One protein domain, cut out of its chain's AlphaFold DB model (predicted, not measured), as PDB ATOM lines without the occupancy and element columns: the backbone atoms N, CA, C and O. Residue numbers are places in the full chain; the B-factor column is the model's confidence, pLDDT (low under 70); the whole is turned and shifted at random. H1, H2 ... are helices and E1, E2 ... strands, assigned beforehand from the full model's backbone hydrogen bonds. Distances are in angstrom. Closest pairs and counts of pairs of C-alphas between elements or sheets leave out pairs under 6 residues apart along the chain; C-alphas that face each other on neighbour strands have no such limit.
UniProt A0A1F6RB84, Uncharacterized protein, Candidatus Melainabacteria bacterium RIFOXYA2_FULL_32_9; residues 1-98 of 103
ATOM      1  N   MET A   1     247.662 278.617 233.674       79.19
ATOM      2  CA  MET A   1     247.696 279.993 234.218       79.19
ATOM      3  C   MET A   1     246.600 280.098 235.266       79.19
ATOM      4  O   MET A   1     245.542 279.529 235.038       79.19
ATOM      5  N   LYS A   2     246.863 280.713 236.422       87.25
ATOM      6  CA  LYS A   2     245.882 280.901 237.500       87.25
ATOM      7  C   LYS A   2     245.683 282.393 237.739       87.25
ATOM      8  O   LYS A   2     246.662 283.070 238.027       87.25
ATOM      9  N   THR A   3     244.443 282.860 237.686       90.25
ATOM     10  CA  THR A   3     244.078 284.261 237.931       90.25
ATOM     11  C   THR A   3     243.315 284.369 239.250       90.25
ATOM     12  O   THR A   3     242.477 283.524 239.558       90.25
ATOM     13  N   GLU A   4     243.642 285.370 240.062       91.81
ATOM     14  CA  GLU A   4     243.044 285.628 241.374       91.81
ATOM     15  C   GLU A   4     242.673 287.111 241.474       91.81
ATOM     16  O   GLU A   4     243.526 287.972 241.259       91.81
ATOM     17  N   ASN A   5     241.421 287.414 241.829       91.81
ATOM     18  CA  ASN A   5     241.036 288.770 242.208       91.81
ATOM     19  C   ASN A   5     241.313 288.976 243.704       91.81
ATOM     20  O   ASN A   5     240.721 288.345 244.580       91.81
ATOM     21  N   LEU A   6     242.246 289.874 243.981       91.75
ATOM     22  CA  LEU A   6     242.789 290.209 245.283       91.75
ATOM     23  C   LEU A   6     241.990 291.297 246.016       91.75
ATOM     24  O   LEU A   6     242.276 291.546 247.187       91.75
ATOM     25  N   ARG A   7     240.979 291.919 245.392       91.62
ATOM     26  CA  ARG A   7     240.189 293.014 245.991       91.62
ATOM     27  C   ARG A   7     239.708 292.673 247.400       91.62
ATOM     28  O   ARG A   7     240.021 293.379 248.352       91.62
ATOM     29  N   ASN A   8     239.009 291.549 247.558       91.94
ATOM     30  CA  ASN A   8     238.449 291.150 248.854       91.94
ATOM     31  C   ASN A   8     239.527 290.779 249.878       91.94
ATOM     32  O   ASN A   8     239.337 291.000 251.072       91.94
ATOM     33  N   LYS A   9     240.663 290.247 249.417       92.31
ATOM     34  CA  LYS A   9     241.801 289.892 250.271       92.31
ATOM     35  C   LYS A   9     242.471 291.128 250.869       92.31
ATOM     36  O   LYS A   9     242.894 291.087 252.019       92.31
ATOM     37  N   TYR A  10     242.541 292.223 250.111       90.56
ATOM     38  CA  TYR A  10     243.202 293.463 250.530       90.56
ATOM     39  C   TYR A  10     242.238 294.612 250.842       90.56
ATOM     40  O   TYR A  10     242.690 295.737 251.033       90.56
ATOM     41  N   LYS A  11     240.934 294.344 250.983       92.44
ATOM     42  CA  LYS A  11     239.916 295.371 251.267       92.44
ATOM     43  C   LYS A  11     240.193 296.215 252.517       92.44
ATOM     44  O   LYS A  11     239.803 297.367 252.577       92.44
ATOM     45  N   ASN A  12     240.908 295.647 253.489       92.56
ATOM     46  CA  ASN A  12     241.282 296.322 254.736       92.56
ATOM     47  C   ASN A  12     242.767 296.727 254.781       92.56
ATOM     48  O   ASN A  12     243.252 297.169 255.818       92.56
ATOM     49  N   HIS A  13     243.522 296.534 253.695       91.88
ATOM     50  CA  HIS A  13     244.948 296.846 253.678       91.88
ATOM     51  C   HIS A  13     245.149 298.368 253.629       91.88
ATOM     52  O   HIS A  13     244.577 298.999 252.744       91.88
ATOM     53  N   PRO A  14     246.004 298.972 254.472       90.69
ATOM     54  CA  PRO A  14     246.100 300.432 254.617       90.69
ATOM     55  C   PRO A  14     246.489 301.182 253.332       90.69
ATOM     56  O   PRO A  14     246.236 302.373 253.220       90.69
ATOM     57  N   ILE A  15     247.097 300.490 252.363       91.31
ATOM     58  CA  ILE A  15     247.484 301.060 251.059       91.31
ATOM     59  C   ILE A  15     246.461 300.748 249.948       91.31
ATOM     60  O   ILE A  15     246.401 301.449 248.955       91.31
ATOM     61  N   ILE A  16     245.658 299.687 250.074       92.69
ATOM     62  CA  ILE A  16     244.695 299.309 249.014       92.69
ATOM     63  C   ILE A  16     243.303 299.841 249.338       92.69
ATOM     64  O   ILE A  16     242.575 300.260 248.445       92.69
ATOM     65  N   LYS A  17     242.952 299.845 250.625       94.69
ATOM     66  CA  LYS A  17     241.675 300.316 251.142       94.69
ATOM     67  C   LYS A  17     241.313 301.718 250.619       94.69
ATOM     68  O   LYS A  17     240.223 301.821 250.071       94.69
ATOM     69  N   PRO A  18     242.202 302.737 250.638       94.62
ATOM     70  CA  PRO A  18     241.842 304.066 250.133       94.62
ATOM     71  C   PRO A  18     241.526 304.085 248.631       94.62
ATOM     72  O   PRO A  18     240.652 304.824 248.194       94.62
ATOM     73  N   ILE A  19     242.203 303.248 247.835       94.38
ATOM     74  CA  ILE A  19     241.921 303.109 246.398       94.38
ATOM     75  C   ILE A  19     240.529 302.497 246.200       94.38
ATOM     76  O   ILE A  19     239.759 302.980 245.373       94.38
ATOM     77  N   ILE A  20     240.203 301.444 246.961       95.00
ATOM     78  CA  ILE A  20     238.891 300.785 246.905       95.00
ATOM     79  C   ILE A  20     237.786 301.760 247.306       95.00
ATOM     80  O   ILE A  20     236.820 301.887 246.561       95.00
ATOM     81  N   GLU A  21     237.942 302.447 248.439       95.38
ATOM     82  CA  GLU A  21     236.961 303.409 248.956       95.38
ATOM     83  C   GLU A  21     236.729 304.544 247.957       95.38
ATOM     84  O   GLU A  21     235.586 304.812 247.605       95.38
ATOM     85  N   TYR A  22     237.793 305.122 247.388       95.44
ATOM     86  CA  TYR A  22     237.661 306.135 246.337       95.44
ATOM     87  C   TYR A  22     236.878 305.622 245.123       95.44
ATOM     88  O   TYR A  22     236.008 306.314 244.594       95.44
ATOM     89  N   CYS A  23     237.169 304.400 244.670       94.19
ATOM     90  CA  CYS A  23     236.448 303.812 243.546       94.19
ATOM     91  C   CYS A  23     234.970 303.562 243.889       94.19
ATOM     92  O   CYS A  23     234.104 303.839 243.064       94.19
ATOM     93  N   GLU A  24     234.665 303.092 245.101       95.12
ATOM     94  CA  GLU A  24     233.289 302.900 245.578       95.12
ATOM     95  C   GLU A  24     232.528 304.232 245.674       95.12
ATOM     96  O   GLU A  24     231.420 304.333 245.147       95.12
ATOM     97  N   GLU A  25     233.138 305.268 246.257       96.19
ATOM     98  CA  GLU A  25     232.567 306.617 246.388       96.19
ATOM     99  C   GLU A  25     232.280 307.276 245.034       96.19
ATOM    100  O   GLU A  25     231.309 308.016 244.886       96.19
ATOM    101  N   LYS A  26     233.128 307.024 244.032       94.94
ATOM    102  CA  LYS A  26     232.989 307.582 242.679       94.94
ATOM    103  C   LYS A  26     232.198 306.688 241.725       94.94
ATOM    104  O   LYS A  26     232.059 307.049 240.559       94.94
ATOM    105  N   HIS A  27     231.695 305.542 242.189       95.00
ATOM    106  CA  HIS A  27     231.057 304.520 241.351       95.00
ATOM    107  C   HIS A  27     231.938 304.049 240.175       95.00
ATOM    108  O   HIS A  27     231.452 303.739 239.088       95.00
ATOM    109  N   ILE A  28     233.250 303.985 240.400       93.62
ATOM    110  CA  ILE A  28     234.251 303.508 239.449       93.62
ATOM    111  C   ILE A  28     234.499 302.018 239.706       93.62
ATOM    112  O   ILE A  28     234.694 301.584 240.843       93.62
ATOM    113  N   GLY A  29     234.515 301.209 238.644       92.56
ATOM    114  CA  GLY A  29     234.867 299.792 238.750       92.56
ATOM    115  C   GLY A  29     236.303 299.606 239.250       92.56
ATOM    116  O   GLY A  29     237.213 300.261 238.751       92.56
ATOM    117  N   PHE A  30     236.523 298.706 240.209       93.56
ATOM    118  CA  PHE A  30     237.860 298.395 240.716       93.56
ATOM    119  C   PHE A  30     238.126 296.893 240.738       93.56
ATOM    120  O   PHE A  30     237.414 296.132 241.403       93.56
ATOM    121  N   GLU A  31     239.212 296.478 240.092       93.75
ATOM    122  CA  GLU A  31     239.729 295.114 240.159       93.75
ATOM    123  C   GLU A  31     241.209 295.135 240.525       93.75
ATOM    124  O   GLU A  31     241.987 295.913 239.977       93.75
ATOM    125  N   PHE A  32     241.618 294.243 241.426       92.75
ATOM    126  CA  PHE A  32     243.027 294.008 241.719       92.75
ATOM    127  C   PHE A  32     243.340 292.561 241.374       92.75
ATOM    128  O   PHE A  32     242.898 291.652 242.067       92.75
ATOM    129  N   ILE A  33     244.059 292.331 240.286       91.56
ATOM    130  CA  ILE A  33     244.227 291.013 239.687       91.56
ATOM    131  C   ILE A  33     245.664 290.552 239.881       91.56
ATOM    132  O   ILE A  33     246.616 291.312 239.710       91.56
ATOM    133  N   LYS A  34     245.819 289.274 240.211       89.00
ATOM    134  CA  LYS A  34     247.095 288.574 240.184       89.00
ATOM    135  C   LYS A  34     246.998 287.373 239.267       89.00
ATOM    136  O   LYS A  34     246.185 286.477 239.484       89.00
ATOM    137  N   GLU A  35     247.901 287.302 238.307       88.50
ATOM    138  CA  GLU A  35     248.044 286.153 237.423       88.50
ATOM    139  C   GLU A  35     249.302 285.387 237.780       88.50
ATOM    140  O   GLU A  35     250.352 285.974 237.976       88.50
ATOM    141  N   THR A  36     249.210 284.066 237.885       86.19
ATOM    142  CA  THR A  36     250.329 283.175 238.195       86.19
ATOM    143  C   THR A  36     250.508 282.152 237.079       86.19
ATOM    144  O   THR A  36     249.566 281.452 236.691       86.19
ATOM    145  N   ARG A  37     251.733 282.020 236.575       84.88
ATOM    146  CA  ARG A  37     252.116 281.050 235.541       84.88
ATOM    147  C   ARG A  37     253.376 280.288 235.939       84.88
ATOM    148  O   ARG A  37     254.063 280.668 236.885       84.88
ATOM    149  N   LEU A  38     253.645 279.183 235.248       83.19
ATOM    150  CA  LEU A  38     254.919 278.477 235.385       83.19
ATOM    151  C   LEU A  38     256.050 279.396 234.911       83.19
ATOM    152  O   LEU A  38     255.871 280.133 233.941       83.19
ATOM    153  N   GLY A  39     257.176 279.381 235.623       72.81
ATOM    154  CA  GLY A  39     258.368 280.113 235.197       72.81
ATOM    155  C   GLY A  39     258.928 279.554 233.888       72.81
ATOM    156  O   GLY A  39     258.816 278.357 233.625       72.81
ATOM    157  N   GLU A  40     259.518 280.423 233.065       68.38
ATOM    158  CA  GLU A  40     260.227 280.012 231.848       68.38
ATOM    159  C   GLU A  40     261.410 279.093 232.217       68.38
ATOM    160  O   GLU A  40     262.125 279.333 233.198       68.38
ATOM    161  N   ILE A  41     261.608 278.023 231.440       55.78
ATOM    162  CA  ILE A  41     262.704 277.064 231.637       55.78
ATOM    163  C   ILE A  41     264.037 277.824 231.512       55.78
ATOM    164  O   ILE A  41     264.326 278.390 230.464       55.78
ATOM    165  N   GLY A  42     264.837 277.857 232.586       57.53
ATOM    166  CA  GLY A  42     266.139 278.546 232.632       57.53
ATOM    167  C   GLY A  42     266.315 279.518 233.804       57.53
ATOM    168  O   GLY A  42     267.446 279.812 234.191       57.53
ATOM    169  N   VAL A  43     265.225 279.958 234.446       57.84
ATOM    170  CA  VAL A  43     265.287 280.791 235.660       57.84
ATOM    171  C   VAL A  43     265.424 279.876 236.883       57.84
ATOM    172  O   VAL A  43     264.437 279.394 237.432       57.84
ATOM    173  N   LYS A  44     266.663 279.597 237.308       53.91
ATOM    174  CA  LYS A  44     267.004 278.606 238.356       53.91
ATOM    175  C   LYS A  44     266.380 278.839 239.748       53.91
ATOM    176  O   LYS A  44     266.546 277.989 240.615       53.91
ATOM    177  N   SER A  45     265.669 279.943 239.983       61.16
ATOM    178  CA  SER A  45     265.280 280.370 241.338       61.16
ATOM    179  C   SER A  45     263.779 280.307 241.648       61.16
ATOM    180  O   SER A  45     263.429 280.301 242.823       61.16
ATOM    181  N   PHE A  46     262.881 280.231 240.654       63.06
ATOM    182  CA  PHE A  46     261.432 280.276 240.913       63.06
ATOM    183  C   PHE A  46     260.627 279.368 239.972       63.06
ATOM    184  O   PHE A  46     260.632 279.546 238.758       63.06
ATOM    185  N   LYS A  47     259.867 278.421 240.549       73.56
ATOM    186  CA  LYS A  47     258.957 277.513 239.816       73.56
ATOM    187  C   LYS A  47     257.752 278.241 239.199       73.56
ATOM    188  O   LYS A  47     257.207 277.795 238.190       73.56
ATOM    189  N   TYR A  48     257.332 279.351 239.804       77.88
ATOM    190  CA  TYR A  48     256.178 280.140 239.381       77.88
ATOM    191  C   TYR A  48     256.521 281.625 239.320       77.88
ATOM    192  O   TYR A  48     257.299 282.130 240.124       77.88
ATOM    193  N   VAL A  49     255.867 282.313 238.393       79.88
ATOM    194  CA  VAL A  49     255.945 283.755 238.166       79.88
ATOM    195  C   VAL A  49     254.557 284.338 238.381       79.88
ATOM    196  O   VAL A  49     253.574 283.696 238.001       79.88
ATOM    197  N   SER A  50     254.447 285.527 238.980       82.19
ATOM    198  CA  SER A  50     253.174 286.251 238.995       82.19
ATOM    199  C   SER A  50     253.287 287.684 238.513       82.19
ATOM    200  O   SER A  50     254.251 288.359 238.860       82.19
ATOM    201  N   SER A  51     252.241 288.121 237.819       83.44
ATOM    202  CA  SER A  51     252.005 289.495 237.383       83.44
ATOM    203  C   SER A  51     250.838 290.089 238.169       83.44
ATOM    204  O   SER A  51     249.919 289.360 238.560       83.44
ATOM    205  N   TYR A  52     250.878 291.398 238.402       87.19
ATOM    206  CA  TYR A  52     249.848 292.134 239.132       87.19
ATOM    207  C   TYR A  52     249.301 293.275 238.281       87.19
ATOM    208  O   TYR A  52     250.065 293.988 237.628       87.19
ATOM    209  N   TYR A  53     247.986 293.456 238.357       88.81
ATOM    210  CA  TYR A  53     247.239 294.434 237.578       88.81
ATOM    211  C   TYR A  53     246.198 295.112 238.461       88.81
ATOM    212  O   TYR A  53     245.576 294.461 239.301       88.81
ATOM    213  N   MET A  54     245.971 296.402 238.252       92.12
ATOM    214  CA  MET A  54     244.840 297.130 238.814       92.12
ATOM    215  C   MET A  54     244.010 297.699 237.677       92.12
ATOM    216  O   MET A  54     244.534 298.411 236.830       92.12
ATOM    217  N   LYS A  55     242.715 297.408 237.666       92.56
ATOM    218  CA  LYS A  55     241.768 298.042 236.755       92.56
ATOM    219  C   LYS A  55     240.961 299.066 237.539       92.56
ATOM    220  O   LYS A  55     240.352 298.704 238.544       92.56
ATOM    221  N   ILE A  56     240.996 300.318 237.098       91.62
ATOM    222  CA  ILE A  56     240.299 301.455 237.703       91.62
ATOM    223  C   ILE A  56     239.439 302.084 236.602       91.62
ATOM    224  O   ILE A  56     239.948 302.737 235.694       91.62
ATOM    225  N   GLY A  57     238.132 301.832 236.641       89.75
ATOM    226  CA  GLY A  57     237.212 302.154 235.553       89.75
ATOM    227  C   GLY A  57     237.588 301.395 234.282       89.75
ATOM    228  O   GLY A  57     237.749 300.172 234.307       89.75
ATOM    229  N   ASP A  58     237.776 302.132 233.191       85.88
ATOM    230  CA  ASP A  58     238.238 301.587 231.909       85.88
ATOM    231  C   ASP A  58     239.771 301.563 231.784       85.88
ATOM    232  O   ASP A  58     240.310 301.010 230.825       85.88
ATOM    233  N   HIS A  59     240.494 302.122 232.760       87.00
ATOM    234  CA  HIS A  59     241.950 302.157 232.746       87.00
ATOM    235  C   HIS A  59     242.548 300.908 233.391       87.00
ATOM    236  O   HIS A  59     242.308 300.602 234.562       87.00
ATOM    237  N   LEU A  60     243.383 300.204 232.626       83.75
ATOM    238  CA  LEU A  60     244.234 299.136 233.131       83.75
ATOM    239  C   LEU A  60     245.603 299.711 233.508       83.75
ATOM    240  O   LEU A  60     246.304 300.272 232.670       83.75
ATOM    241  N   VAL A  61     245.982 299.549 234.772       82.94
ATOM    242  CA  VAL A  61     247.327 299.809 235.284       82.94
ATOM    243  C   VAL A  61     248.013 298.466 235.477       82.94
ATOM    244  O   VAL A  61     247.547 297.618 236.240       82.94
ATOM    245  N   GLU A  62     249.129 298.261 234.792       76.31
ATOM    246  CA  GLU A  62     249.826 296.981 234.797       76.31
ATOM    247  C   GLU A  62     251.315 297.120 235.074       76.31
ATOM    248  O   GLU A  62     251.933 298.163 234.858       76.31
ATOM    249  N   THR A  63     251.894 296.027 235.563       67.12
ATOM    250  CA  THR A  63     253.342 295.876 235.659       67.12
ATOM    251  C   THR A  63     253.735 294.535 235.056       67.12
ATOM    252  O   THR A  63     253.408 293.476 235.597       67.12
ATOM    253  N   GLU A  64     254.439 294.575 233.926       57.72
ATOM    254  CA  GLU A  64     255.020 293.394 233.289       57.72
ATOM    255  C   GLU A  64     256.283 292.971 234.042       57.72
ATOM    256  O   GLU A  64     257.401 293.253 233.615       57.72
ATOM    257  N   SER A  65     256.143 292.311 235.190       54.44
ATOM    258  CA  SER A  65     257.323 291.763 235.855       54.44
ATOM    259  C   SER A  65     257.273 290.270 236.041       54.44
ATOM    260  O   SER A  65     256.307 289.684 236.525       54.44
ATOM    261  N   LYS A  66     258.381 289.650 235.634       54.41
ATOM    262  CA  LYS A  66     258.580 288.206 235.612       54.41
ATOM    263  C   LYS A  66     258.842 287.618 237.002       54.41
ATOM    264  O   LYS A  66     258.980 286.407 237.102       54.41
ATOM    265  N   LEU A  67     258.921 288.416 238.069       56.03
ATOM    266  CA  LEU A  67     259.170 287.949 239.438       56.03
ATOM    267  C   LEU A  67     258.482 288.877 240.449       56.03
ATOM    268  O   LEU A  67     258.367 290.073 240.203       56.03
ATOM    269  N   TRP A  68     258.057 288.328 241.598       59.19
ATOM    270  CA  TRP A  68     257.550 289.090 242.751       59.19
ATOM    271  C   TRP A  68     258.640 290.008 243.306       59.19
ATOM    272  O   TRP A  68     259.278 289.704 244.314       59.19
ATOM    273  N   CYS A  69     258.881 291.135 242.650       65.50
ATOM    274  CA  CYS A  69     259.754 292.147 243.189       65.50
ATOM    275  C   CYS A  69     258.884 293.238 243.813       65.50
ATOM    276  O   CYS A  69     257.947 293.761 243.206       65.50
ATOM    277  N   TRP A  70     259.179 293.539 245.077       71.25
ATOM    278  CA  TRP A  70     258.507 294.583 245.848       71.25
ATOM    279  C   TRP A  70     258.424 295.906 245.061       71.25
ATOM    280  O   TRP A  70     257.420 296.607 245.135       71.25
ATOM    281  N   THR A  71     259.434 296.183 244.232       76.00
ATOM    282  CA  THR A  71     259.509 297.354 243.354       76.00
ATOM    283  C   THR A  71     258.335 297.467 242.382       76.00
ATOM    284  O   THR A  71     257.852 298.572 242.166       76.00
ATOM    285  N   ASP A  72     257.858 296.373 241.791       78.12
ATOM    286  CA  ASP A  72     256.809 296.457 240.770       78.12
ATOM    287  C   ASP A  72     255.425 296.575 241.394       78.12
ATOM    288  O   ASP A  72     254.631 297.406 240.962       78.12
ATOM    289  N   LEU A  73     255.178 295.872 242.505       82.38
ATOM    290  CA  LEU A  73     253.975 296.120 243.298       82.38
ATOM    291  C   LEU A  73     253.948 297.569 243.810       82.38
ATOM    292  O   LEU A  73     252.909 298.217 243.763       82.38
ATOM    293  N   PHE A  74     255.087 298.106 244.251       85.00
ATOM    294  CA  PHE A  74     255.195 299.508 244.647       85.00
ATOM    295  C   PHE A  74     254.867 300.463 243.488       85.00
ATOM    296  O   PHE A  74     254.041 301.357 243.661       85.00
ATOM    297  N   LYS A  75     255.437 300.256 242.291       85.12
ATOM    298  CA  LYS A  75     255.119 301.063 241.095       85.12
ATOM    299  C   LYS A  75     253.638 301.003 240.732       85.12
ATOM    300  O   LYS A  75     253.064 302.043 240.411       85.12
ATOM    301  N   LEU A  76     253.030 299.815 240.788       89.12
ATOM    302  CA  LEU A  76     251.604 299.627 240.526       89.12
ATOM    303  C   LEU A  76     250.764 300.493 241.470       89.12
ATOM    304  O   LEU A  76     249.884 301.221 241.020       89.12
ATOM    305  N   LEU A  77     251.092 300.474 242.765       90.38
ATOM    306  CA  LEU A  77     250.400 301.265 243.782       90.38
ATOM    307  C   LEU A  77     250.583 302.763 243.565       90.38
ATOM    308  O   LEU A  77     249.599 303.489 243.508       90.38
ATOM    309  N   VAL A  78     251.820 303.229 243.392       89.81
ATOM    310  CA  VAL A  78     252.102 304.650 243.140       89.81
ATOM    311  C   VAL A  78     251.369 305.141 241.893       89.81
ATOM    312  O   VAL A  78     250.761 306.208 241.916       89.81
ATOM    313  N   THR A  79     251.368 304.344 240.824       89.12
ATOM    314  CA  THR A  79     250.665 304.686 239.581       89.12
ATOM    315  C   THR A  79     249.157 304.743 239.794       89.12
ATOM    316  O   THR A  79     248.527 305.684 239.322       89.12
ATOM    317  N   ALA A  80     248.583 303.800 240.548       92.56
ATOM    318  CA  ALA A  80     247.168 303.819 240.900       92.56
ATOM    319  C   ALA A  80     246.798 305.092 241.677       92.56
ATOM    320  O   ALA A  80     245.877 305.789 241.265       92.56
ATOM    321  N   TYR A  81     247.555 305.441 242.726       93.00
ATOM    322  CA  TYR A  81     247.348 306.664 243.517       93.00
ATOM    323  C   TYR A  81     247.461 307.938 242.674       93.00
ATOM    324  O   TYR A  81     246.602 308.816 242.757       93.00
ATOM    325  N   LYS A  82     248.482 308.016 241.816       90.88
ATOM    326  CA  LYS A  82     248.666 309.141 240.895       90.88
ATOM    327  C   LYS A  82     247.520 309.251 239.889       90.88
ATOM    328  O   LYS A  82     247.099 310.359 239.578       90.88
ATOM    329  N   HIS A  83     247.022 308.122 239.385       90.19
ATOM    330  CA  HIS A  83     245.926 308.081 238.420       90.19
ATOM    331  C   HIS A  83     244.610 308.596 239.016       90.19
ATOM    332  O   HIS A  83     243.916 309.379 238.373       90.19
ATOM    333  N   ILE A  84     244.290 308.204 240.251       91.38
ATOM    334  CA  ILE A  84     243.071 308.648 240.950       91.38
ATOM    335  C   ILE A  84     243.215 310.017 241.632       91.38
ATOM    336  O   ILE A  84     242.220 310.565 242.096       91.38
ATOM    337  N   GLY A  85     244.431 310.571 241.699       90.44
ATOM    338  CA  GLY A  85     244.698 311.869 242.323       90.44
ATOM    339  C   GLY A  85     244.613 311.862 243.852       90.44
ATOM    340  O   GLY A  85     244.320 312.896 244.445       90.44
ATOM    341  N   LEU A  86     244.845 310.712 244.495       90.38
ATOM    342  CA  LEU A  86     244.882 310.606 245.955       90.38
ATOM    343  C   LEU A  86     246.281 310.896 246.505       90.38
ATOM    344  O   LEU A  86     247.293 310.537 245.901       90.38
ATOM    345  N   GLU A  87     246.329 311.458 247.713       91.94
ATOM    346  CA  GLU A  87     247.568 311.548 248.482       91.94
ATOM    347  C   GLU A  87     248.085 310.156 248.876       91.94
ATOM    348  O   GLU A  87     247.319 309.231 249.171       91.94
ATOM    349  N   TYR A  88     249.409 310.002 248.903       90.25
ATOM    350  CA  TYR A  88     250.029 308.739 249.285       90.25
ATOM    351  C   TYR A  88     249.904 308.506 250.798       90.25
ATOM    352  O   TYR A  88     250.323 309.360 251.584       90.25
ATOM    353  N   PRO A  89     249.421 307.332 251.246       90.81
ATOM    354  CA  PRO A  89     249.356 307.023 252.665       90.81
ATOM    355  C   PRO A  89     250.765 306.961 253.256       90.81
ATOM    356  O   PRO A  89     251.714 306.515 252.603       90.81
ATOM    357  N   GLU A  90     250.898 307.333 254.528       87.19
ATOM    358  CA  GLU A  90     252.193 307.422 255.213       87.19
ATOM    359  C   GLU A  90     253.009 306.120 255.102       87.19
ATOM    360  O   GLU A  90     254.225 306.150 254.928       87.19
ATOM    361  N   ASN A  91     252.342 304.963 255.122       84.12
ATOM    362  CA  ASN A  91     252.982 303.657 254.962       84.12
ATOM    363  C   ASN A  91     253.630 303.484 253.581       84.12
ATOM    364  O   ASN A  91     254.718 302.918 253.496       84.12
ATOM    365  N   LEU A  92     252.992 303.972 252.512       86.12
ATOM    366  CA  LEU A  92     253.563 303.946 251.164       86.12
ATOM    367  C   LEU A  92     254.761 304.903 251.080       86.12
ATOM    368  O   LEU A  92     255.792 304.545 250.510       86.12
ATOM    369  N   VAL A  93     254.664 306.062 251.743       85.88
ATOM    370  CA  VAL A  93     255.752 307.047 251.817       85.88
ATOM    371  C   VAL A  93     256.974 306.506 252.558       85.88
ATOM    372  O   VAL A  93     258.102 306.565 252.061       85.88
ATOM    373  N   LYS A  94     256.751 305.931 253.743       85.50
ATOM    374  CA  LYS A  94     257.780 305.270 254.556       85.50
ATOM    375  C   LYS A  94     258.440 304.134 253.787       85.50
ATOM    376  O   LYS A  94     259.663 304.023 253.816       85.50
ATOM    377  N   ALA A  95     257.648 303.331 253.076       81.44
ATOM    378  CA  ALA A  95     258.179 302.243 252.276       81.44
ATOM    379  C   ALA A  95     259.112 302.783 251.182       81.44
ATOM    380  O   ALA A  95     260.266 302.380 251.128       81.44
ATOM    381  N   ALA A  96     258.699 303.771 250.387       83.56
ATOM    382  CA  ALA A  96     259.577 304.318 249.351       83.56
ATOM    383  C   ALA A  96     260.913 304.843 249.898       83.56
ATOM    384  O   ALA A  96     261.965 304.537 249.337       83.56
ATOM    385  N   ARG A  97     260.882 305.559 251.033       83.38
ATOM    386  CA  ARG A  97     262.092 306.052 251.712       83.38
ATOM    387  C   ARG A  97     263.009 304.912 252.147       83.38
ATOM    388  O   ARG A  97     264.206 304.979 251.891       83.38
ATOM    389  N   ALA A  98     262.454 303.856 252.749       79.94
ATOM    390  CA  ALA A  98     263.219 302.688 253.189       79.94
ATOM    391  C   ALA A  98     263.932 301.969 252.028       79.94
ATOM    392  O   ALA A  98     264.992 301.382 252.226       79.94
TER     393      ALA A  98
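AT A GLANCE: This is residues 1 to 98 of the 103 residues of an uncharacterized protein of Candidatus Melainabacteria bacterium RIFOXYA2_FULL_32_9 (UniProt A0A1F6RB84). A four-stranded antiparallel sheet, with the long hairpin E2-E3 in its middle, makes a wall, and the longest helix, H3, covers E3 and E4 on one face, running along them. H2 packs at the end of the hairpin where E2 begins and E3 ends, and H4 lies off the sheet, beyond H3. The 98 printed residues include four named helices and four named strands in the order E1 H1 H2 E2 E3 E4 H3 H4, and the sheet order is E1 E2 E3 E4. The class is mixed, helices and strands; the whole is compact, with a radius of gyration of the C-alphas of 14.2 A and spans of 45 by 30 by 21 A.

HOW THE PARTS SIT: E2, residues 30 to 38, and E3, residues 48 to 56, are inner strands and form an antiparallel hairpin, with N 33 and O 53 at 2.8 A. E4, residues 59 to 63, is an edge strand and makes a hairpin with E3, with N 54 and O 61 at 2.8 A. E2, E3 and E4 are a meander, each strand the antiparallel neighbour of the one before. E1, residues 2 to 5, is the other edge strand, antiparallel to E2, with N 4 and O 34 at 2.8 A. H3, residues 70 to 84, is on the sheet at a height of 9.1 A, over E3 and E4; on the local plane it stands at 11 degrees to E4. The closest C-alphas of E4 and H3 are those of Thr 63 and Asp 72, 6.2 A apart. H2, residues 17 to 25, is on the sheet too; with H3 it makes two layers, helices on one face of a sheet. H2 and H3 only just touch, with 3 pairs of C-alphas within 8 A, made by residues 80 to 84 of H3 alone; the closest are Ile 19 and Tyr 81, 7.1 A. They run the same way at a shallow tilt of 28 degrees. H1, residues 7 to 10, only grazes the sheet, its closest C-alphas with E2 being those of Arg 7 and Phe 32, 5.2 A. H4, residues 90 to 98, is not on the sheet but is near H3. In H2, H3 and H4 every O i to N i+4 pair is within hydrogen-bond range; H1 is too short for such a pair.

IN THESE COORDINATES: E1 begins at C-alpha 2, (245.882, 280.901, 237.500). E2 is 26.8 A long, E3 26.6 A and E4 13.3 A. H3, 21.4 A, begins at C-alpha 70, (258.507, 294.583, 245.848). H2 is 12.1 A long, and H4, 12.2 A, ends at C-alpha 98, (263.219, 302.688, 253.189).

THE WHOLE: The C-alphas farthest apart are those of Glu 25 and Gly 42, 45.9 A. The printed part has no cut, and no link is long. Residues 40 to 46 and 63 to 69 have pLDDT under 70; the mean of the printed part is 84.2.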